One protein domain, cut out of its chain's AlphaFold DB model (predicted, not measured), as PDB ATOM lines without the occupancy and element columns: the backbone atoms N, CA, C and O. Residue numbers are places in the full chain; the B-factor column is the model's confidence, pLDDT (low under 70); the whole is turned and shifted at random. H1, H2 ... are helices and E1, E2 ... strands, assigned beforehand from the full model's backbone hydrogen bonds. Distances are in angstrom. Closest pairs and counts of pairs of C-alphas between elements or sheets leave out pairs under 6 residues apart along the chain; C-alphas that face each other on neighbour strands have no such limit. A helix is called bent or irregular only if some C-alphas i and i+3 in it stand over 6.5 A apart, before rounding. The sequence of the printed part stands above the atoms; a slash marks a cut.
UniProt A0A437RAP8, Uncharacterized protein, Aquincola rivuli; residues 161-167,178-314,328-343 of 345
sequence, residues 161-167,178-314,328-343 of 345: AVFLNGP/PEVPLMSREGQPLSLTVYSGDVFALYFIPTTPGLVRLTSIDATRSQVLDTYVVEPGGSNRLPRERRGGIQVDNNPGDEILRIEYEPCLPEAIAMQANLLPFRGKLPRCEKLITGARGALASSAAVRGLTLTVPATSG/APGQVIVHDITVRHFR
ATOM      1  N   ALA A 161      88.911  78.306  -6.011       85.31
ATOM      2  CA  ALA A 161      88.135  77.868  -7.164       85.31
ATOM      3  C   ALA A 161      87.335  76.600  -6.828       85.31
ATOM      4  O   ALA A 161      87.832  75.710  -6.138       85.31
ATOM      5  N   VAL A 162      86.098  76.528  -7.320       85.62
ATOM      6  CA  VAL A 162      85.196  75.374  -7.203       85.62
ATOM      7  C   VAL A 162      84.656  75.042  -8.590       85.62
ATOM      8  O   VAL A 162      84.071  75.903  -9.250       85.62
ATOM      9  N   PHE A 163      84.847  73.805  -9.040       83.31
ATOM     10  CA  PHE A 163      84.387  73.336 -10.348       83.31
ATOM     11  C   PHE A 163      82.923  72.903 -10.286       83.31
ATOM     12  O   PHE A 163      82.564  72.020  -9.521       83.31
ATOM     13  N   LEU A 164      82.084  73.497 -11.131       82.75
ATOM     14  CA  LEU A 164      80.635  73.283 -11.171       82.75
ATOM     15  C   LEU A 164      80.236  72.139 -12.111       82.75
ATOM     16  O   LEU A 164      79.265  71.442 -11.847       82.75
ATOM     17  N   ASN A 165      80.996  71.945 -13.194       75.56
ATOM     18  CA  ASN A 165      80.742  70.921 -14.217       75.56
ATOM     19  C   ASN A 165      81.945  69.982 -14.405       75.56
ATOM     20  O   ASN A 165      82.241  69.566 -15.528       75.56
ATOM     21  N   GLY A 166      82.677  69.668 -13.331       56.81
ATOM     22  CA  GLY A 166      83.714  68.637 -13.403       56.81
ATOM     23  C   GLY A 166      83.121  67.312 -13.908       56.81
ATOM     24  O   GLY A 166      81.919  67.090 -13.730       56.81
ATOM     25  N   PRO A 167      83.909  66.429 -14.553       49.38
ATOM     26  CA  PRO A 167      83.418  65.108 -14.912       49.38
ATOM     27  C   PRO A 167      82.881  64.457 -13.635       49.38
ATOM     28  O   PRO A 167      83.639  64.179 -12.705       49.38
ATOM     29  N   PRO A 178      86.745  68.768  -5.426       56.59
ATOM     30  CA  PRO A 178      88.171  69.052  -5.318       56.59
ATOM     31  C   PRO A 178      88.372  70.560  -5.189       56.59
ATOM     32  O   PRO A 178      88.401  71.305  -6.168       56.59
ATOM     33  N   GLU A 179      88.464  71.020  -3.949       60.53
ATOM     34  CA  GLU A 179      88.772  72.398  -3.630       60.53
ATOM     35  C   GLU A 179      90.240  72.633  -3.946       60.53
ATOM     36  O   GLU A 179      91.127  72.037  -3.335       60.53
ATOM     37  N   VAL A 180      90.495  73.505  -4.918       64.00
ATOM     38  CA  VAL A 180      91.849  73.965  -5.206       64.00
ATOM     39  C   VAL A 180      92.038  75.264  -4.428       64.00
ATOM     40  O   VAL A 180      91.489  76.300  -4.828       64.00
ATOM     41  N   PRO A 181      92.747  75.241  -3.283       63.88
ATOM     42  CA  PRO A 181      93.053  76.469  -2.578       63.88
ATOM     43  C   PRO A 181      93.945  77.329  -3.480       63.88
ATOM     44  O   PRO A 181      95.028  76.909  -3.890       63.88
ATOM     45  N   LEU A 182      93.489  78.542  -3.790       62.97
ATOM     46  CA  LEU A 182      94.282  79.523  -4.522       62.97
ATOM     47  C   LEU A 182      95.174  80.238  -3.508       62.97
ATOM     48  O   LEU A 182      94.899  81.358  -3.099       62.97
ATOM     49  N   MET A 183      96.217  79.565  -3.023       57.03
ATOM     50  CA  MET A 183      97.174  80.210  -2.127       57.03
ATOM     51  C   MET A 183      98.156  81.034  -2.956       57.03
ATOM     52  O   MET A 183      99.007  80.486  -3.654       57.03
ATOM     53  N   SER A 184      98.066  82.359  -2.857       55.16
ATOM     54  CA  SER A 184      99.146  83.238  -3.300       55.16
ATOM     55  C   SER A 184     100.233  83.109  -2.251       55.16
ATOM     56  O   SER A 184     100.089  83.590  -1.127       55.16
ATOM     57  N   ARG A 185     101.341  82.466  -2.613       56.66
ATOM     58  CA  ARG A 185     102.604  82.825  -1.977       56.66
ATOM     59  C   ARG A 185     102.853  84.293  -2.305       56.66
ATOM     60  O   ARG A 185     102.585  84.718  -3.429       56.66
ATOM     61  N   GLU A 186     103.299  85.061  -1.323       55.16
ATOM     62  CA  GLU A 186     103.627  86.474  -1.496       55.16
ATOM     63  C   GLU A 186     104.551  86.638  -2.718       55.16
ATOM     64  O   GLU A 186     105.598  85.995  -2.807       55.16
ATOM     65  N   GLY A 187     104.100  87.398  -3.721       53.38
ATOM     66  CA  GLY A 187     104.824  87.612  -4.981       53.38
ATOM     67  C   GLY A 187     104.651  86.549  -6.080       53.38
ATOM     68  O   GLY A 187     105.217  86.728  -7.157       53.38
ATOM     69  N   GLN A 188     103.881  85.472  -5.875       57.81
ATOM     70  CA  GLN A 188     103.552  84.515  -6.942       57.81
ATOM     71  C   GLN A 188     102.159  84.779  -7.533       57.81
ATOM     72  O   GLN A 188     101.194  84.865  -6.773       57.81
ATOM     73  N   PRO A 189     102.026  84.866  -8.873       65.75
ATOM     74  CA  PRO A 189     100.722  84.978  -9.513       65.75
ATOM     75  C   PRO A 189      99.903  83.713  -9.246       65.75
ATOM     76  O   PRO A 189     100.423  82.593  -9.290       65.75
ATOM     77  N   LEU A 190      98.612  83.890  -8.974       82.44
ATOM     78  CA  LEU A 190      97.687  82.776  -8.817       82.44
ATOM     79  C   LEU A 190      97.568  82.052 -10.158       82.44
ATOM     80  O   LEU A 190      97.379  82.693 -11.188       82.44
ATOM     81  N   SER A 191      97.667  80.725 -10.167       83.94
ATOM     82  CA  SER A 191      97.491  79.935 -11.385       83.94
ATOM     83  C   SER A 191      96.483  78.818 -11.155       83.94
ATOM     84  O   SER A 191      96.506  78.158 -10.117       83.94
ATOM     85  N   LEU A 192      95.593  78.628 -12.126       88.06
ATOM     86  CA  LEU A 192      94.570  77.593 -12.127       88.06
ATOM     87  C   LEU A 192      94.706  76.777 -13.413       88.06
ATOM     88  O   LEU A 192      94.656  77.337 -14.504       88.06
ATOM     89  N   THR A 193      94.851  75.462 -13.280       87.38
ATOM     90  CA  THR A 193      94.866  74.543 -14.422       87.38
ATOM     91  C   THR A 193      93.487  73.921 -14.598       87.38
ATOM     92  O   THR A 193      92.973  73.313 -13.660       87.38
ATOM     93  N   VAL A 194      92.901  74.054 -15.788       88.50
ATOM     94  CA  VAL A 194      91.546  73.567 -16.113       88.50
ATOM     95  C   VAL A 194      91.514  72.889 -17.487       88.50
ATOM     96  O   VAL A 194      92.461  72.994 -18.266       88.50
ATOM     97  N   TYR A 195      90.432  72.190 -17.819       87.88
ATOM     98  CA  TYR A 195      90.185  71.720 -19.181       87.88
ATOM     99  C   TYR A 195      89.192  72.626 -19.908       87.88
ATOM    100  O   TYR A 195      88.323  73.263 -19.317       87.88
ATOM    101  N   SER A 196      89.322  72.664 -21.229       85.69
ATOM    102  CA  SER A 196      88.385  73.350 -22.115       85.69
ATOM    103  C   SER A 196      86.967  72.806 -21.909       85.69
ATOM    104  O   SER A 196      86.771  71.588 -21.882       85.69
ATOM    105  N   GLY A 197      85.990  73.699 -21.756       84.81
ATOM    106  CA  GLY A 197      84.608  73.348 -21.433       84.81
ATOM    107  C   GLY A 197      84.317  73.125 -19.944       84.81
ATOM    108  O   GLY A 197      83.139  73.022 -19.590       84.81
ATOM    109  N   ASP A 198      85.329  73.096 -19.068       86.44
ATOM    110  CA  ASP A 198      85.089  73.109 -17.625       86.44
ATOM    111  C   ASP A 198      84.388  74.417 -17.228       86.44
ATOM    112  O   ASP A 198      84.585  75.482 -17.822       86.44
ATOM    113  N   VAL A 199      83.553  74.330 -16.193       89.00
ATOM    114  CA  VAL A 199      82.870  75.487 -15.615       89.00
ATOM    115  C   VAL A 199      83.226  75.559 -14.146       89.00
ATOM    116  O   VAL A 199      83.063  74.569 -13.436       89.00
ATOM    117  N   PHE A 200      83.688  76.713 -13.675       89.12
ATOM    118  CA  PHE A 200      84.067  76.921 -12.279       89.12
ATOM    119  C   PHE A 200      83.532  78.245 -11.729       89.12
ATOM    120  O   PHE A 200      83.072  79.114 -12.464       89.12
ATOM    121  N   ALA A 201      83.561  78.399 -10.413       90.81
ATOM    122  CA  ALA A 201      83.311  79.655  -9.722       90.81
ATOM    123  C   ALA A 201      84.417  79.911  -8.706       90.81
ATOM    124  O   ALA A 201      85.023  78.980  -8.174       90.81
ATOM    125  N   LEU A 202      84.664  81.182  -8.420       89.31
ATOM    126  CA  LEU A 202      85.593  81.611  -7.393       89.31
ATOM    127  C   LEU A 202      84.811  82.014  -6.145       89.31
ATOM    128  O   LEU A 202      83.808  82.714  -6.245       89.31
ATOM    129  N   TYR A 203      85.260  81.589  -4.970       88.75
ATOM    130  CA  TYR A 203      84.689  82.019  -3.695       88.75
ATOM    131  C   TYR A 203      85.720  82.798  -2.905       88.75
ATOM    132  O   TYR A 203      86.881  82.401  -2.875       88.75
ATOM    133  N   PHE A 204      85.295  83.868  -2.248       87.44
ATOM    134  CA  PHE A 204      86.143  84.730  -1.431       87.44
ATOM    135  C   PHE A 204      85.363  85.269  -0.231       87.44
ATOM    136  O   PHE A 204      84.132  85.274  -0.234       87.44
ATOM    137  N   ILE A 205      86.077  85.722   0.800       86.69
ATOM    138  CA  ILE A 205      85.470  86.309   2.000       86.69
ATOM    139  C   ILE A 205      85.979  87.748   2.144       86.69
ATOM    140  O   ILE A 205      87.150  87.947   2.451       86.69
ATOM    141  N   PRO A 206      85.143  88.761   1.906       88.56
ATOM    142  CA  PRO A 206      85.467  90.156   2.153       88.56
ATOM    143  C   PRO A 206      85.264  90.503   3.636       88.56
ATOM    144  O   PRO A 206      84.347  90.012   4.304       88.56
ATOM    145  N   THR A 207      86.087  91.399   4.157       88.06
ATOM    146  CA  THR A 207      85.939  91.954   5.519       88.06
ATOM    147  C   THR A 207      85.315  93.341   5.512       88.06
ATOM    148  O   THR A 207      84.774  93.793   6.518       88.06
ATOM    149  N   THR A 208      85.360  94.008   4.364       90.50
ATOM    150  CA  THR A 208      84.770  95.319   4.108       90.50
ATOM    151  C   THR A 208      83.649  95.182   3.078       90.50
ATOM    152  O   THR A 208      83.620  94.204   2.332       90.50
ATOM    153  N   PRO A 209      82.679  96.108   3.030       92.06
ATOM    154  CA  PRO A 209      81.838  96.254   1.852       92.06
ATOM    155  C   PRO A 209      82.654  96.814   0.678       92.06
ATOM    156  O   PRO A 209      83.675  97.482   0.868       92.06
ATOM    157  N   GLY A 210      82.163  96.586  -0.541       92.62
ATOM    158  CA  GLY A 210      82.790  97.159  -1.726       92.62
ATOM    159  C   GLY A 210      82.148  96.759  -3.043       92.62
ATOM    160  O   GLY A 210      81.050  96.196  -3.093       92.62
ATOM    161  N   LEU A 211      82.859  97.057  -4.126       92.25
ATOM    162  CA  LEU A 211      82.538  96.594  -5.472       92.25
ATOM    163  C   LEU A 211      83.591  95.606  -5.947       92.25
ATOM    164  O   LEU A 211      84.783  95.865  -5.815       92.25
ATOM    165  N   VAL A 212      83.147  94.510  -6.557       91.62
ATOM    166  CA  VAL A 212      84.025  93.598  -7.292       91.62
ATOM    167  C   VAL A 212      83.705  93.664  -8.773       91.62
ATOM    168  O   VAL A 212      82.537  93.607  -9.161       91.62
ATOM    169  N   ARG A 213      84.751  93.738  -9.597       91.88
ATOM    170  CA  ARG A 213      84.701  93.573 -11.047       91.88
ATOM    171  C   ARG A 213      85.535  92.363 -11.452       91.88
ATOM    172  O   ARG A 213      86.695  92.246 -11.070       91.88
ATOM    173  N   LEU A 214      84.930  91.476 -12.232       91.50
ATOM    174  CA  LEU A 214      85.588  90.318 -12.825       91.50
ATOM    175  C   LEU A 214      85.805  90.581 -14.312       91.50
ATOM    176  O   LEU A 214      84.841  90.841 -15.035       91.50
ATOM    177  N   THR A 215      87.045  90.469 -14.764       90.88
ATOM    178  CA  THR A 215      87.449  90.716 -16.149       90.88
ATOM    179  C   THR A 215      88.239  89.521 -16.669       90.88
ATOM    180  O   THR A 215      89.184  89.077 -16.027       90.88
ATOM    181  N   SER A 216      87.868  89.008 -17.839       91.25
ATOM    182  CA  SER A 216      88.690  88.073 -18.607       91.25
ATOM    183  C   SER A 216      89.594  88.861 -19.550       91.25
ATOM    184  O   SER A 216      89.155  89.823 -20.184       91.25
ATOM    185  N   ILE A 217      90.868  88.498 -19.603       89.94
ATOM    186  CA  ILE A 217      91.873  89.099 -20.470       89.94
ATOM    187  C   ILE A 217      92.575  87.953 -21.193       89.94
ATOM    188  O   ILE A 217      93.258  87.146 -20.569       89.94
ATOM    189  N   ASP A 218      92.403  87.892 -22.506       87.81
ATOM    190  CA  ASP A 218      93.101  86.963 -23.390       87.81
ATOM    191  C   ASP A 218      94.146  87.727 -24.233       87.81
ATOM    192  O   ASP A 218      94.293  88.948 -24.123       87.81
ATOM    193  N   ALA A 219      94.897  87.022 -25.085       83.19
ATOM    194  CA  ALA A 219      95.921  87.637 -25.940       83.19
ATOM    195  C   ALA A 219      95.367  88.680 -26.936       83.19
ATOM    196  O   ALA A 219      96.123  89.469 -27.500       83.19
ATOM    197  N   THR A 220      94.060  88.669 -27.188       82.94
ATOM    198  CA  THR A 220      93.391  89.473 -28.213       82.94
ATOM    199  C   THR A 220      92.506  90.575 -27.642       82.94
ATOM    200  O   THR A 220      92.291  91.581 -28.321       82.94
ATOM    201  N   ARG A 221      91.975  90.423 -26.423       82.81
ATOM    202  CA  ARG A 221      91.027  91.375 -25.833       82.81
ATOM    203  C   ARG A 221      90.872  91.248 -24.320       82.81
ATOM    204  O   ARG A 221      91.252  90.269 -23.691       82.81
ATOM    205  N   SER A 222      90.214  92.261 -23.761       87.44
ATOM    206  CA  SER A 222      89.748  92.307 -22.379       87.44
ATOM    207  C   SER A 222      88.229  92.467 -22.352       87.44
ATOM    208  O   SER A 222      87.681  93.303 -23.073       87.44
ATOM    209  N   GLN A 223      87.548  91.674 -21.529       87.88
ATOM    210  CA  GLN A 223      86.100  91.691 -21.384       87.88
ATOM    211  C   GLN A 223      85.690  91.630 -19.913       87.88
ATOM    212  O   GLN A 223      86.078  90.725 -19.178       87.88
ATOM    213  N   VAL A 224      84.821  92.552 -19.501       89.62
ATOM    214  CA  VAL A 224      84.178  92.493 -18.185       89.62
ATOM    215  C   VAL A 224      83.122  91.387 -18.188       89.62
ATOM    216  O   VAL A 224      82.182  91.424 -18.983       89.62
ATOM    217  N   LEU A 225      83.279  90.412 -17.295       88.00
ATOM    218  CA  LEU A 225      82.346  89.303 -17.110       88.00
ATOM    219  C   LEU A 225      81.210  89.692 -16.158       88.00
ATOM    220  O   LEU A 225      80.041  89.521 -16.493       88.00
ATOM    221  N   ASP A 226      81.534  90.237 -14.983       88.44
ATOM    222  CA  ASP A 226      80.535  90.642 -13.986       88.44
ATOM    223  C   ASP A 226      81.024  91.843 -13.164       88.44
ATOM    224  O   ASP A 226      82.223  92.117 -13.057       88.44
ATOM    225  N   THR A 227      80.090  92.587 -12.578       89.75
ATOM    226  CA  THR A 227      80.386  93.644 -11.602       89.75
ATOM    227  C   THR A 227      79.256  93.717 -10.592       89.75
ATOM    228  O   THR A 227      78.092  93.860 -10.976       89.75
ATOM    229  N   TYR A 228      79.566  93.618  -9.300       89.44
ATOM    230  CA  TYR A 228      78.532  93.645  -8.269       89.44
ATOM    231  C   TYR A 228      79.029  94.114  -6.901       89.44
ATOM    232  O   TYR A 228      80.225  94.216  -6.633       89.44
ATOM    233  N   VAL A 229      78.048  94.417  -6.049       91.50
ATOM    234  CA  VAL A 229      78.224  94.850  -4.662       91.50
ATOM    235  C   VAL A 229      78.464  93.657  -3.752       91.50
ATOM    236  O   VAL A 229      77.715  92.678  -3.785       91.50
ATOM    237  N   VAL A 230      79.481  93.788  -2.918       90.31
ATOM    238  CA  VAL A 230      79.936  92.779  -1.978       90.31
ATOM    239  C   VAL A 230      79.643  93.235  -0.554       90.31
ATOM    240  O   VAL A 230      79.915  94.381  -0.194       90.31
ATOM    241  N   GLU A 231      79.086  92.326   0.245       89.06
ATOM    242  CA  GLU A 231      78.784  92.544   1.661       89.06
ATOM    243  C   GLU A 231      79.834  91.840   2.542       89.06
ATOM    244  O   GLU A 231      80.252  90.723   2.211       89.06
ATOM    245  N   PRO A 232      80.266  92.467   3.654       87.31
ATOM    246  CA  PRO A 232      81.280  91.919   4.549       87.31
ATOM    247  C   PRO A 232      80.770  90.696   5.320       87.31
ATOM    248  O   PRO A 232      79.585  90.589   5.635       87.31
ATOM    249  N   GLY A 233      81.683  89.789   5.676       78.00
ATOM    250  CA  GLY A 233      81.419  88.668   6.590       78.00
ATOM    251  C   GLY A 233      80.710  87.455   5.973       78.00
ATOM    252  O   GLY A 233      80.620  86.414   6.621       78.00
ATOM    253  N   GLY A 234      80.243  87.549   4.723       78.62
ATOM    254  CA  GLY A 234      79.660  86.433   3.975       78.62
ATOM    255  C   GLY A 234      80.647  85.772   3.008       78.62
ATOM    256  O   GLY A 234      81.527  86.428   2.453       78.62
ATOM    257  N   SER A 235      80.468  84.476   2.742       82.19
ATOM    258  CA  SER A 235      81.108  83.836   1.584       82.19
ATOM    259  C   SER A 235      80.501  84.417   0.309       82.19
ATOM    260  O   SER A 235      79.295  84.326   0.083       82.19
ATOM    261  N   ASN A 236      81.330  85.049  -0.513       89.12
ATOM    262  CA  ASN A 236      80.922  85.658  -1.768       89.12
ATOM    263  C   ASN A 236      81.398  84.800  -2.939       89.12
ATOM    264  O   ASN A 236      82.494  84.245  -2.909       89.12
ATOM    265  N   ARG A 237      80.574  84.711  -3.988       89.69
ATOM    266  CA  ARG A 237      80.818  83.885  -5.177       89.69
ATOM    267  C   ARG A 237      80.923  84.748  -6.434       89.69
ATOM    268  O   ARG A 237      80.041  85.569  -6.681       89.69
ATOM    269  N   LEU A 238      81.964  84.501  -7.225       89.31
ATOM    270  CA  LEU A 238      82.272  85.084  -8.530       89.31
ATOM    271  C   LEU A 238      82.165  83.996  -9.605       89.31
ATOM    272  O   LEU A 238      82.896  83.009  -9.534       89.31
ATOM    273  N   PRO A 239      81.308  84.145 -10.620       87.75
ATOM    274  CA  PRO A 239      80.255  85.151 -10.780       87.75
ATOM    275  C   PRO A 239      79.169  84.976  -9.705       87.75
ATOM    276  O   PRO A 239      79.171  83.967  -8.994       87.75
ATOM    277  N   ARG A 240      78.198  85.895  -9.583       86.44
ATOM    278  CA  ARG A 240      77.069  85.650  -8.655       86.44
ATOM    279  C   ARG A 240      76.353  84.347  -9.020       86.44
ATOM    280  O   ARG A 240      76.272  84.002 -10.191       86.44
ATOM    281  N   GLU A 241      75.773  83.653  -8.044       84.62
ATOM    282  CA  GLU A 241      75.109  82.353  -8.261       84.62
ATOM    283  C   GLU A 241      74.116  82.365  -9.435       84.62
ATOM    284  O   GLU A 241      74.225  81.566 -10.360       84.62
ATOM    285  N   ARG A 242      73.247  83.381  -9.493       82.56
ATOM    286  CA  ARG A 242      72.285  83.601 -10.591       82.56
ATOM    287  C   ARG A 242      72.905  83.836 -11.979       82.56
ATOM    288  O   ARG A 242      72.188  83.833 -12.973       82.56
ATOM    289  N   ARG A 243      74.200  84.148 -12.046       81.88
ATOM    290  CA  ARG A 243      74.971  84.348 -13.285       81.88
ATOM    291  C   ARG A 243      75.683  83.074 -13.730       81.88
ATOM    292  O   ARG A 243      76.274  83.079 -14.803       81.88
ATOM    293  N   GLY A 244      75.617  82.004 -12.937       87.25
ATOM    294  CA  GLY A 244      76.268  80.753 -13.270       87.25
ATOM    295  C   GLY A 244      77.752  80.715 -12.920       87.25
ATOM    296  O   GLY A 244      78.156  81.298 -11.923       87.25
ATOM    297  N   GLY A 245      78.565  79.982 -13.670       89.06
ATOM    298  CA  GLY A 245      80.017  79.916 -13.531       89.06
ATOM    299  C   GLY A 245      80.759  80.526 -14.716       89.06
ATOM    300  O   GLY A 245      80.167  80.925 -15.717       89.06
ATOM    301  N   ILE A 246      82.076  80.579 -14.573       89.88
ATOM    302  CA  ILE A 246      83.031  80.907 -15.623       89.88
ATOM    303  C   ILE A 246      83.252  79.631 -16.431       89.88
ATOM    304  O   ILE A 246      83.795  78.657 -15.910       89.88
ATOM    305  N   GLN A 247      82.788  79.624 -17.676       90.62
ATOM    306  CA  GLN A 247      83.056  78.565 -18.633       90.62
ATOM    307  C   GLN A 247      84.335  78.872 -19.397       90.62
ATOM    308  O   GLN A 247      84.469  79.940 -20.000       90.62
ATOM    309  N   VAL A 248      85.233  77.896 -19.388       86.06
ATOM    310  CA  VAL A 248      86.465  77.885 -20.169       86.06
ATOM    311  C   VAL A 248      86.129  77.630 -21.626       86.06
ATOM    312  O   VAL A 248      85.359  76.718 -21.945       86.06
ATOM    313  N   ASP A 249      86.699  78.442 -22.506       84.88
ATOM    314  CA  ASP A 249      86.475  78.325 -23.937       84.88
ATOM    315  C   ASP A 249      87.089  77.022 -24.503       84.88
ATOM    316  O   ASP A 249      87.763  76.251 -23.813       84.88
ATOM    317  N   ASN A 250      86.801  76.724 -25.771       83.38
ATOM    318  CA  ASN A 250      87.264  75.490 -26.413       83.38
ATOM    319  C   ASN A 250      88.695  75.576 -26.993       83.38
ATOM    320  O   ASN A 250      89.163  74.607 -27.603       83.38
ATOM    321  N   ASN A 251      89.370  76.719 -26.864       85.69
ATOM    322  CA  ASN A 251      90.643  77.027 -27.508       85.69
ATOM    323  C   ASN A 251      91.778  77.023 -26.479       85.69
ATOM    324  O   ASN A 251      92.003  78.047 -25.854       85.69
ATOM    325  N   PRO A 252      92.544  75.933 -26.324       88.25
ATOM    326  CA  PRO A 252      93.563  75.850 -25.279       88.25
ATOM    327  C   PRO A 252      94.537  77.033 -25.305       88.25
ATOM    328  O   PRO A 252      95.003  77.441 -26.373       88.25
ATOM    329  N   GLY A 253      94.876  77.534 -24.122       90.12
ATOM    330  CA  GLY A 253      95.730  78.698 -23.964       90.12
ATOM    331  C   GLY A 253      95.825  79.176 -22.520       90.12
ATOM    332  O   GLY A 253      95.338  78.527 -21.588       90.12
ATOM    333  N   ASP A 254      96.476  80.325 -22.369       91.00
ATOM    334  CA  ASP A 254      96.571  81.046 -21.110       91.00
ATOM    335  C   ASP A 254      95.643  82.264 -21.171       91.00
ATOM    336  O   ASP A 254      95.753  83.106 -22.066       91.00
ATOM    337  N   GLU A 255      94.751  82.373 -20.193       91.00
ATOM    338  CA  GLU A 255      93.845  83.504 -20.016       91.00
ATOM    339  C   GLU A 255      94.057  84.104 -18.623       91.00
ATOM    340  O   GLU A 255      94.285  83.394 -17.643       91.00
ATOM    341  N   ILE A 256      93.990  85.426 -18.502       91.25
ATOM    342  CA  ILE A 256      94.077  86.116 -17.216       91.25
ATOM    343  C   ILE A 256      92.663  86.448 -16.751       91.25
ATOM    344  O   ILE A 256      91.934  87.209 -17.387       91.25
ATOM    345  N   LEU A 257      92.287  85.913 -15.598       92.19
ATOM    346  CA  LEU A 257      91.144  86.385 -14.833       92.19
ATOM    347  C   LEU A 257      91.606  87.464 -13.864       92.19
ATOM    348  O   LEU A 257      92.247  87.173 -12.857       92.19
ATOM    349  N   ARG A 258      91.253  88.709 -14.169       91.62
ATOM    350  CA  ARG A 258      91.497  89.860 -13.310       91.62
ATOM    351  C   ARG A 258      90.288  90.120 -12.424       91.62
ATOM    352  O   ARG A 258      89.179  90.337 -12.911       91.62
ATOM    353  N   ILE A 259      90.526  90.137 -11.123       91.19
ATOM    354  CA  ILE A 259      89.540  90.458 -10.097       91.19
ATOM    355  C   ILE A 259      89.964  91.767  -9.466       91.19
ATOM    356  O   ILE A 259      91.028  91.865  -8.863       91.19
ATOM    357  N   GLU A 260      89.122  92.772  -9.619       91.44
ATOM    358  CA  GLU A 260      89.338  94.088  -9.045       91.44
ATOM    359  C   GLU A 260      88.334  94.295  -7.924       91.44
ATOM    360  O   GLU A 260      87.127  94.273  -8.162       91.44
ATOM    361  N   TYR A 261      88.831  94.493  -6.709       91.56
ATOM    362  CA  TYR A 261      88.028  94.809  -5.540       91.56
ATOM    363  C   TYR A 261      88.298  96.245  -5.097       91.56
ATOM    364  O   TYR A 261      89.438  96.619  -4.839       91.56
ATOM    365  N   GLU A 262      87.254  97.061  -5.014       92.69
ATOM    366  CA  GLU A 262      87.298  98.418  -4.468       92.69
ATOM    367  C   GLU A 262      86.600  98.405  -3.099       92.69
ATOM    368  O   GLU A 262      85.365  98.389  -3.061       92.69
ATOM    369  N   PRO A 263      87.351  98.399  -1.980       91.50
ATOM    370  CA  PRO A 263      86.795  98.639  -0.652       91.50
ATOM    371  C   PRO A 263      86.185 100.039  -0.589       91.50
ATOM    372  O   PRO A 263      86.881 101.060  -0.584       91.50
ATOM    373  N   CYS A 264      84.863 100.089  -0.580       92.50
ATOM    374  CA  CYS A 264      84.082 101.315  -0.637       92.50
ATOM    375  C   CYS A 264      82.696 101.052  -0.048       92.50
ATOM    376  O   CYS A 264      82.286  99.907   0.110       92.50
ATOM    377  N   LEU A 265      81.954 102.105   0.290       93.06
ATOM    378  CA  LEU A 265      80.579 101.978   0.759       93.06
ATOM    379  C   LEU A 265      79.606 102.294  -0.390       93.06
ATOM    380  O   LEU A 265      79.432 103.471  -0.728       93.06
ATOM    381  N   PRO A 266      78.958 101.287  -1.008       90.81
ATOM    382  CA  PRO A 266      78.006 101.529  -2.084       90.81
ATOM    383  C   PRO A 266      76.741 102.190  -1.539       90.81
ATOM    384  O   PRO A 266      76.177 101.736  -0.542       90.81
ATOM    385  N   GLU A 267      76.237 103.211  -2.234       90.50
ATOM    386  CA  GLU A 267      75.044 103.958  -1.804       90.50
ATOM    387  C   GLU A 267      73.819 103.050  -1.615       90.50
ATOM    388  O   GLU A 267      73.044 103.244  -0.683       90.50
ATOM    389  N   ALA A 268      73.701 102.005  -2.442       87.81
ATOM    390  CA  ALA A 268      72.603 101.040  -2.396       87.81
ATOM    391  C   ALA A 268      72.499 100.270  -1.067       87.81
ATOM    392  O   ALA A 268      71.402  99.872  -0.685       87.81
ATOM    393  N   ILE A 269      73.622 100.057  -0.373       89.75
ATOM    394  CA  ILE A 269      73.668  99.313   0.896       89.75
ATOM    395  C   ILE A 269      74.099 100.186   2.075       89.75
ATOM    396  O   ILE A 269      73.962  99.770   3.218       89.75
ATOM    397  N   ALA A 270      74.530 101.429   1.840       89.81
ATOM    398  CA  ALA A 270      75.028 102.333   2.878       89.81
ATOM    399  C   ALA A 270      74.067 102.502   4.068       89.81
ATOM    400  O   ALA A 270      74.517 102.758   5.187       89.81
ATOM    401  N   MET A 271      72.755 102.345   3.844       90.94
ATOM    402  CA  MET A 271      71.718 102.473   4.869       90.94
ATOM    403  C   MET A 271      71.518 101.243   5.771       90.94
ATOM    404  O   MET A 271      70.842 101.363   6.791       90.94
ATOM    405  N   GLN A 272      72.122 100.095   5.457       91.44
ATOM    406  CA  GLN A 272      71.961  98.871   6.244       91.44
ATOM    407  C   GLN A 272      72.655  98.972   7.619       91.44
ATOM    408  O   GLN A 272      73.741  99.542   7.750       91.44
ATOM    409  N   ALA A 273      72.030  98.406   8.657       89.62
ATOM    410  CA  ALA A 273      72.490  98.531  10.045       89.62
ATOM    411  C   ALA A 273      73.862  97.877  10.291       89.62
ATOM    412  O   ALA A 273      74.715  98.452  10.962       89.62
ATOM    413  N   ASN A 274      74.112  96.718   9.680       84.75
ATOM    414  CA  ASN A 274      75.391  96.002   9.733       84.75
ATOM    415  C   ASN A 274      76.550  96.766   9.065       84.75
ATOM    416  O   ASN A 274      77.707  96.405   9.263       84.75
ATOM    417  N   LEU A 275      76.261  97.825   8.298       89.31
ATOM    418  CA  LEU A 275      77.264  98.635   7.602       89.31
ATOM    419  C   LEU A 275      77.511 100.000   8.249       89.31
ATOM    420  O   LEU A 275      78.404 100.733   7.816       89.31
ATOM    421  N   LEU A 276      76.775 100.331   9.317       88.75
ATOM    422  CA  LEU A 276      76.998 101.538  10.115       88.75
ATOM    423  C   LEU A 276      78.465 101.724  10.535       88.75
ATOM    424  O   LEU A 276      78.958 102.843  10.382       88.75
ATOM    425  N   PRO A 277      79.200 100.681  10.978       88.38
ATOM    426  CA  PRO A 277      80.570 100.870  11.447       88.38
ATOM    427  C   PRO A 277      81.568 101.298  10.358       88.38
ATOM    428  O   PRO A 277      82.638 101.816  10.678       88.38
ATOM    429  N   PHE A 278      81.231 101.096   9.079       88.75
ATOM    430  CA  PHE A 278      82.072 101.468   7.937       88.75
ATOM    431  C   PHE A 278      81.794 102.887   7.418       88.75
ATOM    432  O   PHE A 278      82.568 103.417   6.613       88.75
ATOM    433  N   ARG A 279      80.708 103.535   7.867       89.38
ATOM    434  CA  ARG A 279      80.370 104.904   7.456       89.38
ATOM    435  C   ARG A 279      81.442 105.886   7.921       89.38
ATOM    436  O   ARG A 279      81.831 105.892   9.082       89.38
ATOM    437  N   GLY A 280      81.919 106.717   6.997       87.38
ATOM    438  CA  GLY A 280      82.997 107.677   7.254       87.38
ATOM    439  C   GLY A 280      84.402 107.064   7.294       87.38
ATOM    440  O   GLY A 280      85.369 107.817   7.302       87.38
ATOM    441  N   LYS A 281      84.527 105.728   7.273       87.94
ATOM    442  CA  LYS A 281      85.817 105.024   7.178       87.94
ATOM    443  C   LYS A 281      86.150 104.607   5.750       87.94
ATOM    444  O   LYS A 281      87.311 104.626   5.359       87.94
ATOM    445  N   LEU A 282      85.131 104.233   4.976       88.69
ATOM    446  CA  LEU A 282      85.279 103.869   3.569       88.69
ATOM    447  C   LEU A 282      84.795 104.999   2.649       88.69
ATOM    448  O   LEU A 282      83.796 105.657   2.966       88.69
ATOM    449  N   PRO A 283      85.467 105.222   1.505       91.56
ATOM    450  CA  PRO A 283      85.016 106.184   0.508       91.56
ATOM    451  C   PRO A 283      83.756 105.686  -0.211       91.56
ATOM    452  O   PRO A 283      83.381 104.514  -0.114       91.56
ATOM    453  N   ARG A 284      83.106 106.571  -0.973       90.19
ATOM    454  CA  ARG A 284      82.060 106.158  -1.918       90.19
ATOM    455  C   ARG A 284      82.678 105.371  -3.070       90.19
ATOM    456  O   ARG A 284      83.829 105.590  -3.434       90.19
ATOM    457  N   CYS A 285      81.898 104.456  -3.632       87.69
ATOM    458  CA  CYS A 285      82.323 103.666  -4.781       87.69
ATOM    459  C   CYS A 285      82.271 104.512  -6.056       87.69
ATOM    460  O   CYS A 285      81.182 104.827  -6.534       87.69
ATOM    461  N   GLU A 286      83.424 104.864  -6.618       85.25
ATOM    462  CA  GLU A 286      83.498 105.760  -7.784       85.25
ATOM    463  C   GLU A 286      84.377 105.193  -8.904       85.25
ATOM    464  O   GLU A 286      84.078 105.383 -10.091       85.25
ATOM    465  N   LYS A 287      85.442 104.454  -8.563       81.50
ATOM    466  CA  LYS A 287      86.485 104.085  -9.530       81.50
ATOM    467  C   LYS A 287      86.032 102.974 -10.470       81.50
ATOM    468  O   LYS A 287      86.096 103.136 -11.693       81.50
ATOM    469  N   LEU A 288      85.523 101.869  -9.928       78.69
ATOM    470  CA  LEU A 288      85.064 100.735 -10.732       78.69
ATOM    471  C   LEU A 288      83.809 101.067 -11.546       78.69
ATOM    472  O   LEU A 288      83.673 100.593 -12.674       78.69
ATOM    473  N   ILE A 289      82.924 101.928 -11.032       75.81
ATOM    474  CA  ILE A 289      81.702 102.348 -11.741       75.81
ATOM    475  C   ILE A 289      82.050 103.156 -12.995       75.81
ATOM    476  O   ILE A 289      81.506 102.906 -14.075       75.81
ATOM    477  N   THR A 290      82.973 104.109 -12.867       71.56
ATOM    478  CA  THR A 290      83.372 104.984 -13.977       71.56
ATOM    479  C   THR A 290      84.119 104.195 -15.056       71.56
ATOM    480  O   THR A 290      83.854 104.374 -16.244       71.56
ATOM    481  N   GLY A 291      84.968 103.241 -14.657       63.72
ATOM    482  CA  GLY A 291      85.656 102.339 -15.584       63.72
ATOM    483  C   GLY A 291      84.740 101.311 -16.264       63.72
ATOM    484  O   GLY A 291      84.968 100.956 -17.419       63.72
ATOM    485  N   ALA A 292      83.691 100.830 -15.589       56.28
ATOM    486  CA  ALA A 292      82.772  99.833 -16.146       56.28
ATOM    487  C   ALA A 292      81.886 100.393 -17.271       56.28
ATOM    488  O   ALA A 292      81.631  99.698 -18.256       56.28
ATOM    489  N   ARG A 293      81.454 101.661 -17.178       52.62
ATOM    490  CA  ARG A 293      80.594 102.295 -18.197       52.62
ATOM    491  C   ARG A 293      81.252 102.403 -19.578       52.62
ATOM    492  O   ARG A 293      80.541 102.340 -20.574       52.62
ATOM    493  N   GLY A 294      82.580 102.512 -19.645       49.53
ATOM    494  CA  GLY A 294      83.319 102.517 -20.914       49.53
ATOM    495  C   GLY A 294      83.478 101.130 -21.554       49.53
ATOM    496  O   GLY A 294      83.566 101.032 -22.773       49.53
ATOM    497  N   ALA A 295      83.476 100.059 -20.754       50.25
ATOM    498  CA  ALA A 295      83.751  98.694 -21.217       50.25
ATOM    499  C   ALA A 295      82.495  97.910 -21.653       50.25
ATOM    500  O   ALA A 295      82.597  96.949 -22.409       50.25
ATOM    501  N   LEU A 296      81.300  98.315 -21.209       45.69
ATOM    502  CA  LEU A 296      80.028  97.647 -21.537       45.69
ATOM    503  C   LEU A 296      79.562  97.848 -22.994       45.69
ATOM    504  O   LEU A 296      78.667  97.139 -23.447       45.69
ATOM    505  N   ALA A 297      80.155  98.781 -23.744       45.25
ATOM    506  CA  ALA A 297      79.719  99.128 -25.100       45.25
ATOM    507  C   ALA A 297      80.237  98.188 -26.216       45.25
ATOM    508  O   ALA A 297      79.872  98.376 -27.375       45.25
ATOM    509  N   SER A 298      81.063  97.180 -25.908       44.00
ATOM    510  CA  SER A 298      81.755  96.339 -26.906       44.00
ATOM    511  C   SER A 298      81.468  94.831 -26.797       44.00
ATOM    512  O   SER A 298      82.303  94.005 -27.165       44.00
ATOM    513  N   SER A 299      80.281  94.430 -26.328       39.03
ATOM    514  CA  SER A 299      79.877  93.014 -26.300       39.03
ATOM    515  C   SER A 299      79.362  92.540 -27.671       39.03
ATOM    516  O   SER A 299      78.160  92.456 -27.913       39.03
ATOM    517  N   ALA A 300      80.279  92.240 -28.591       41.16
ATOM    518  CA  ALA A 300      80.012  91.438 -29.789       41.16
ATOM    519  C   ALA A 300      80.574  90.023 -29.576       41.16
ATOM    520  O   ALA A 300      81.646  89.896 -28.994       41.16
ATOM    521  N   ALA A 301      79.840  88.990 -30.017       44.47
ATOM    522  CA  ALA A 301      80.097  87.556 -29.798       44.47
ATOM    523  C   ALA A 301      81.587  87.183 -29.641       44.47
ATOM    524  O   ALA A 301      82.429  87.452 -30.496       44.47
ATOM    525  N   VAL A 302      81.888  86.570 -28.501       44.31
ATOM    526  CA  VAL A 302      83.181  86.623 -27.824       44.31
ATOM    527  C   VAL A 302      83.832  85.229 -27.802       44.31
ATOM    528  O   VAL A 302      83.181  84.272 -27.399       44.31
ATOM    529  N   ARG A 303      85.112  85.116 -28.198       52.72
ATOM    530  CA  ARG A 303      85.952  83.896 -28.092       52.72
ATOM    531  C   ARG A 303      86.866  83.939 -26.852       52.72
ATOM    532  O   ARG A 303      87.862  84.647 -26.905       52.72
ATOM    533  N   GLY A 304      86.512  83.272 -25.756       63.38
ATOM    534  CA  GLY A 304      87.281  83.249 -24.495       63.38
ATOM    535  C   GLY A 304      86.394  82.845 -23.310       63.38
ATOM    536  O   GLY A 304      85.302  82.309 -23.538       63.38
ATOM    537  N   LEU A 305      86.810  83.120 -22.066       64.56
ATOM    538  CA  LEU A 305      85.975  82.863 -20.876       64.56
ATOM    539  C   LEU A 305      84.602  83.524 -20.996       64.56
ATOM    540  O   LEU A 305      84.476  84.718 -21.274       64.56
ATOM    541  N   THR A 306      83.556  82.749 -20.732       75.75
ATOM    542  CA  THR A 306      82.169  83.223 -20.782       75.75
ATOM    543  C   THR A 306      81.428  82.894 -19.498       75.75
ATOM    544  O   THR A 306      81.829  82.030 -18.721       75.75
ATOM    545  N   LEU A 307      80.342  83.623 -19.246       74.38
ATOM    546  CA  LEU A 307      79.423  83.292 -18.169       74.38
ATOM    547  C   LEU A 307      78.393  82.287 -18.673       74.38
ATOM    548  O   LEU A 307      77.643  82.587 -19.602       74.38
ATOM    549  N   THR A 308      78.315  81.140 -18.014       69.38
ATOM    550  CA  THR A 308      77.347  80.085 -18.331       69.38
ATOM    551  C   THR A 308      76.637  79.684 -17.064       69.38
ATOM    552  O   THR A 308      77.272  79.626 -16.025       69.38
ATOM    553  N   VAL A 309      75.341  79.385 -17.120       58.62
ATOM    554  CA  VAL A 309      74.539  78.967 -15.960       58.62
ATOM    555  C   VAL A 309      74.528  77.438 -15.831       58.62
ATOM    556  O   VAL A 309      73.732  76.798 -16.515       58.62
ATOM    557  N   PRO A 310      75.388  76.815 -14.996       50.56
ATOM    558  CA  PRO A 310      75.240  75.419 -14.604       50.56
ATOM    559  C   PRO A 310      74.287  75.259 -13.413       50.56
ATOM    560  O   PRO A 310      74.007  76.213 -12.685       50.56
ATOM    561  N   ALA A 311      73.820  74.027 -13.198       43.34
ATOM    562  CA  ALA A 311      73.060  73.648 -12.011       43.34
ATOM    563  C   ALA A 311      73.912  73.815 -10.735       43.34
ATOM    564  O   ALA A 311      75.113  73.553 -10.730       43.34
ATOM    565  N   THR A 312      73.291  74.284  -9.655       39.78
ATOM    566  CA  THR A 312      73.940  74.635  -8.383       39.78
ATOM    567  C   THR A 312      74.548  73.414  -7.676       39.78
ATOM    568  O   THR A 312      73.834  72.460  -7.369       39.78
ATOM    569  N   SER A 313      75.851  73.473  -7.375       42.97
ATOM    570  CA  SER A 313      76.593  72.555  -6.492       42.97
ATOM    571  C   SER A 313      76.994  73.306  -5.221       42.97
ATOM    572  O   SER A 313      77.431  74.456  -5.302       42.97
ATOM    573  N   GLY A 314      76.803  72.683  -4.054       40.31
ATOM    574  CA  GLY A 314      77.063  73.282  -2.750       40.31
ATOM    575  C   GLY A 314      78.085  72.487  -1.946       40.31
ATOM    576  O   GLY A 314      77.745  71.440  -1.397       40.31
ATOM    577  N   ALA A 328      95.429 101.776   1.021       74.81
ATOM    578  CA  ALA A 328      95.009 103.177   1.027       74.81
ATOM    579  C   ALA A 328      93.501 103.300   0.714       74.81
ATOM    580  O   ALA A 328      93.028 102.658  -0.227       74.81
ATOM    581  N   PRO A 329      92.729 104.155   1.416       71.44
ATOM    582  CA  PRO A 329      91.317 104.375   1.112       71.44
ATOM    583  C   PRO A 329      91.063 104.658  -0.375       71.44
ATOM    584  O   PRO A 329      91.646 105.563  -0.974       71.44
ATOM    585  N   GLY A 330      90.176 103.862  -0.979       74.94
ATOM    586  CA  GLY A 330      89.814 103.967  -2.393       74.94
ATOM    587  C   GLY A 330      90.829 103.345  -3.349       74.94
ATOM    588  O   GLY A 330      90.695 103.503  -4.561       74.94
ATOM    589  N   GLN A 331      91.866 102.667  -2.867       85.00
ATOM    590  CA  GLN A 331      92.703 101.829  -3.715       85.00
ATOM    591  C   GLN A 331      91.872 100.666  -4.279       85.00
ATOM    592  O   GLN A 331      90.978 100.140  -3.622       85.00
ATOM    593  N   VAL A 332      92.150 100.290  -5.525       88.00
ATOM    594  CA  VAL A 332      91.587  99.074  -6.119       88.00
ATOM    595  C   VAL A 332      92.605  97.967  -5.911       88.00
ATOM    596  O   VAL A 332      93.772  98.108  -6.276       88.00
ATOM    597  N   ILE A 333      92.160  96.883  -5.301       86.19
ATOM    598  CA  ILE A 333      92.940  95.677  -5.071       86.19
ATOM    599  C   ILE A 333      92.771  94.801  -6.293       86.19
ATOM    600  O   ILE A 333      91.647  94.516  -6.700       86.19
ATOM    601  N   VAL A 334      93.886  94.402  -6.889       87.06
ATOM    602  CA  VAL A 334      93.891  93.628  -8.125       87.06
ATOM    603  C   VAL A 334      94.478  92.257  -7.839       87.06
ATOM    604  O   VAL A 334      95.605  92.147  -7.360       87.06
ATOM    605  N   HIS A 335      93.712  91.221  -8.157       86.88
ATOM    606  CA  HIS A 335      94.166  89.841  -8.164       86.88
ATOM    607  C   HIS A 335      94.078  89.305  -9.585       86.88
ATOM    608  O   HIS A 335      92.986  89.173 -10.136       86.88
ATOM    609  N   ASP A 336      95.231  88.981 -10.158       89.75
ATOM    610  CA  ASP A 336      95.311  88.316 -11.451       89.75
ATOM    611  C   ASP A 336      95.503  86.813 -11.230       89.75
ATOM    612  O   ASP A 336      96.403  86.383 -10.501       89.75
ATOM    613  N   ILE A 337      94.642  86.019 -11.863       90.00
ATOM    614  CA  ILE A 337      94.715  84.560 -11.893       90.00
ATOM    615  C   ILE A 337      95.008  84.137 -13.327       90.00
ATOM    616  O   ILE A 337      94.201  84.372 -14.223       90.00
ATOM    617  N   THR A 338      96.138  83.478 -13.551       90.75
ATOM    618  CA  THR A 338      96.444  82.834 -14.828       90.75
ATOM    619  C   THR A 338      95.713  81.499 -14.912       90.75
ATOM    620  O   THR A 338      96.085  80.528 -14.247       90.75
ATOM    621  N   VAL A 339      94.685  81.440 -15.747       90.50
ATOM    622  CA  VAL A 339      93.970  80.219 -16.104       90.50
ATOM    623  C   VAL A 339      94.700  79.571 -17.273       90.50
ATOM    624  O   VAL A 339      94.703  80.103 -18.378       90.50
ATOM    625  N   ARG A 340      95.333  78.427 -17.023       90.62
ATOM    626  CA  ARG A 340      95.939  77.594 -18.062       90.62
ATOM    627  C   ARG A 340      94.962  76.498 -18.412       90.62
ATOM    628  O   ARG A 340      94.660  75.669 -17.549       90.62
ATOM    629  N   HIS A 341      94.467  76.475 -19.643       88.25
ATOM    630  CA  HIS A 341      93.497  75.463 -20.024       88.25
ATOM    631  C   HIS A 341      93.910  74.601 -21.203       88.25
ATOM    632  O   HIS A 341      94.431  75.056 -22.219       88.25
ATOM    633  N   PHE A 342      93.657  73.305 -21.045       87.69
ATOM    634  CA  PHE A 342      94.083  72.271 -21.974       87.69
ATOM    635  C   PHE A 342      92.891  71.727 -22.760       87.69
ATOM    636  O   PHE A 342      91.750  71.734 -22.290       87.69
ATOM    637  N   ARG A 343      93.138  71.225 -23.971       87.81
ATOM    638  CA  ARG A 343      92.122  70.475 -24.716       87.81
ATOM    639  C   ARG A 343      91.915  69.123 -24.026       87.81
ATOM    640  O   ARG A 343      92.889  68.450 -23.700       87.81
TER     641      ARG A 343
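Overview. This is residues 161 to 167, 178 to 314 and 328 to 343 of the 345 residues of an uncharacterized protein of Aquincola rivuli (UniProt A0A437RAP8). Two sheets stand face to face as a lopsided sandwich: a large, twisted and curled wall of five mostly long strands, E2 E10 E8 E4 E5, and a smaller layer of E1, E3, E6, E7 and E9, in which short strands pair along the longer E3. H2 covers the wall's other face near E5 and E4, and H1 lies at one end of the longest axis, on neither sheet. You will find 160 printed residues with ten named strands and two named helices, in the order E1 to E8, H1, H2, E9, E10; the class is mixed, helices and strands. The large sheet, in the order just given, is mixed, and the small one is branched and antiparallel. The whole is compact, with a radius of gyration of the C-alphas of 16.1 A and spans of 50 by 35 by 34 A.

Arrangement. Begin with the large sheet at E8, residues 253 to 263, an inner strand. On its one side is E10, residues 333 to 342, antiparallel to it, with N 257 and O 337 at 2.8 A; on its other side is E4, residues 210 to 217, also antiparallel, with N 213 and O 260 at 2.8 A. The edge strand E2, residues 190 to 195, is parallel to E10 at 30 degrees, with N 338 and O 190 at 2.8 A. The other edge strand, E5, residues 222 to 230, forms a hairpin with E4, with N 212 and O 228 at 2.9 A, and bends by 50 degrees at residue 225. From edge to edge the strands' lines turn by 67 degrees. Now look at E3, residues 199 to 206, in the branched sheet. E1, residues 161 to 163, is on one side of it, with N 162 and O 201 at 2.8 A. On the other side are E6, residues 236 to 238, with N 238 and O 202 at 2.7 A, and E7, residues 245 to 247, with N 246 and O 200 at 2.8 A. E9, residues 306 to 308, is E7's antiparallel neighbour, with N 245 and O 308 at 2.7 A. The two sheets form a sandwich, two sheets face to face, their facing parts 9.4 A centre to centre and their planes 19 degrees apart. H2, residues 287 to 298, is on the large sheet at a height of 9.0 A, making two layers, a helix on one face of a sheet. It lies over E5 and only just over E4, where 3 of its C-alphas fall, and runs slantwise to the strands, at 42 degrees to E5 on the local plane; its closest C-alphas to E5 are Ala 295 and Val 224, 6.9 A. H1, residues 273 to 278, is on neither sheet and is irregular: C-alphas 274 and 277 are 7.3 A apart. Of the O i to N i+4 pairs, H1 has 0 of 2 within hydrogen-bond range, beside 2 of 3 O i to N i+3 pairs, and H2 has 4 of 8.

Along the chain. Find C-alpha 253 at (95.730, 78.698, -23.964); from there E8 runs 32.0 A to C-alpha 263 at (86.795, 98.639, -0.652). E10 spans 28.9 A, E3 23.2 A, E5 22.6 A, E4 22.3 A, H2 19.6 A and E2 16.9 A. E1 begins the printed part with C-alpha 161 at (88.135, 77.868, -7.164).

Size, cuts and confidence. The C-alphas farthest apart, those of Gly 280 and Arg 343, are 49.9 A apart. Residues 168 to 177 and 315 to 327 are not printed; the C-alphas across these cuts are 11.4 A and 35.1 A apart. Of the links that are printed whole, none is long. Look for pLDDT under 70 at residues 166 to 167, 178 to 189, 291 to 305 and 308 to 314; the mean of the printed part is 79.6.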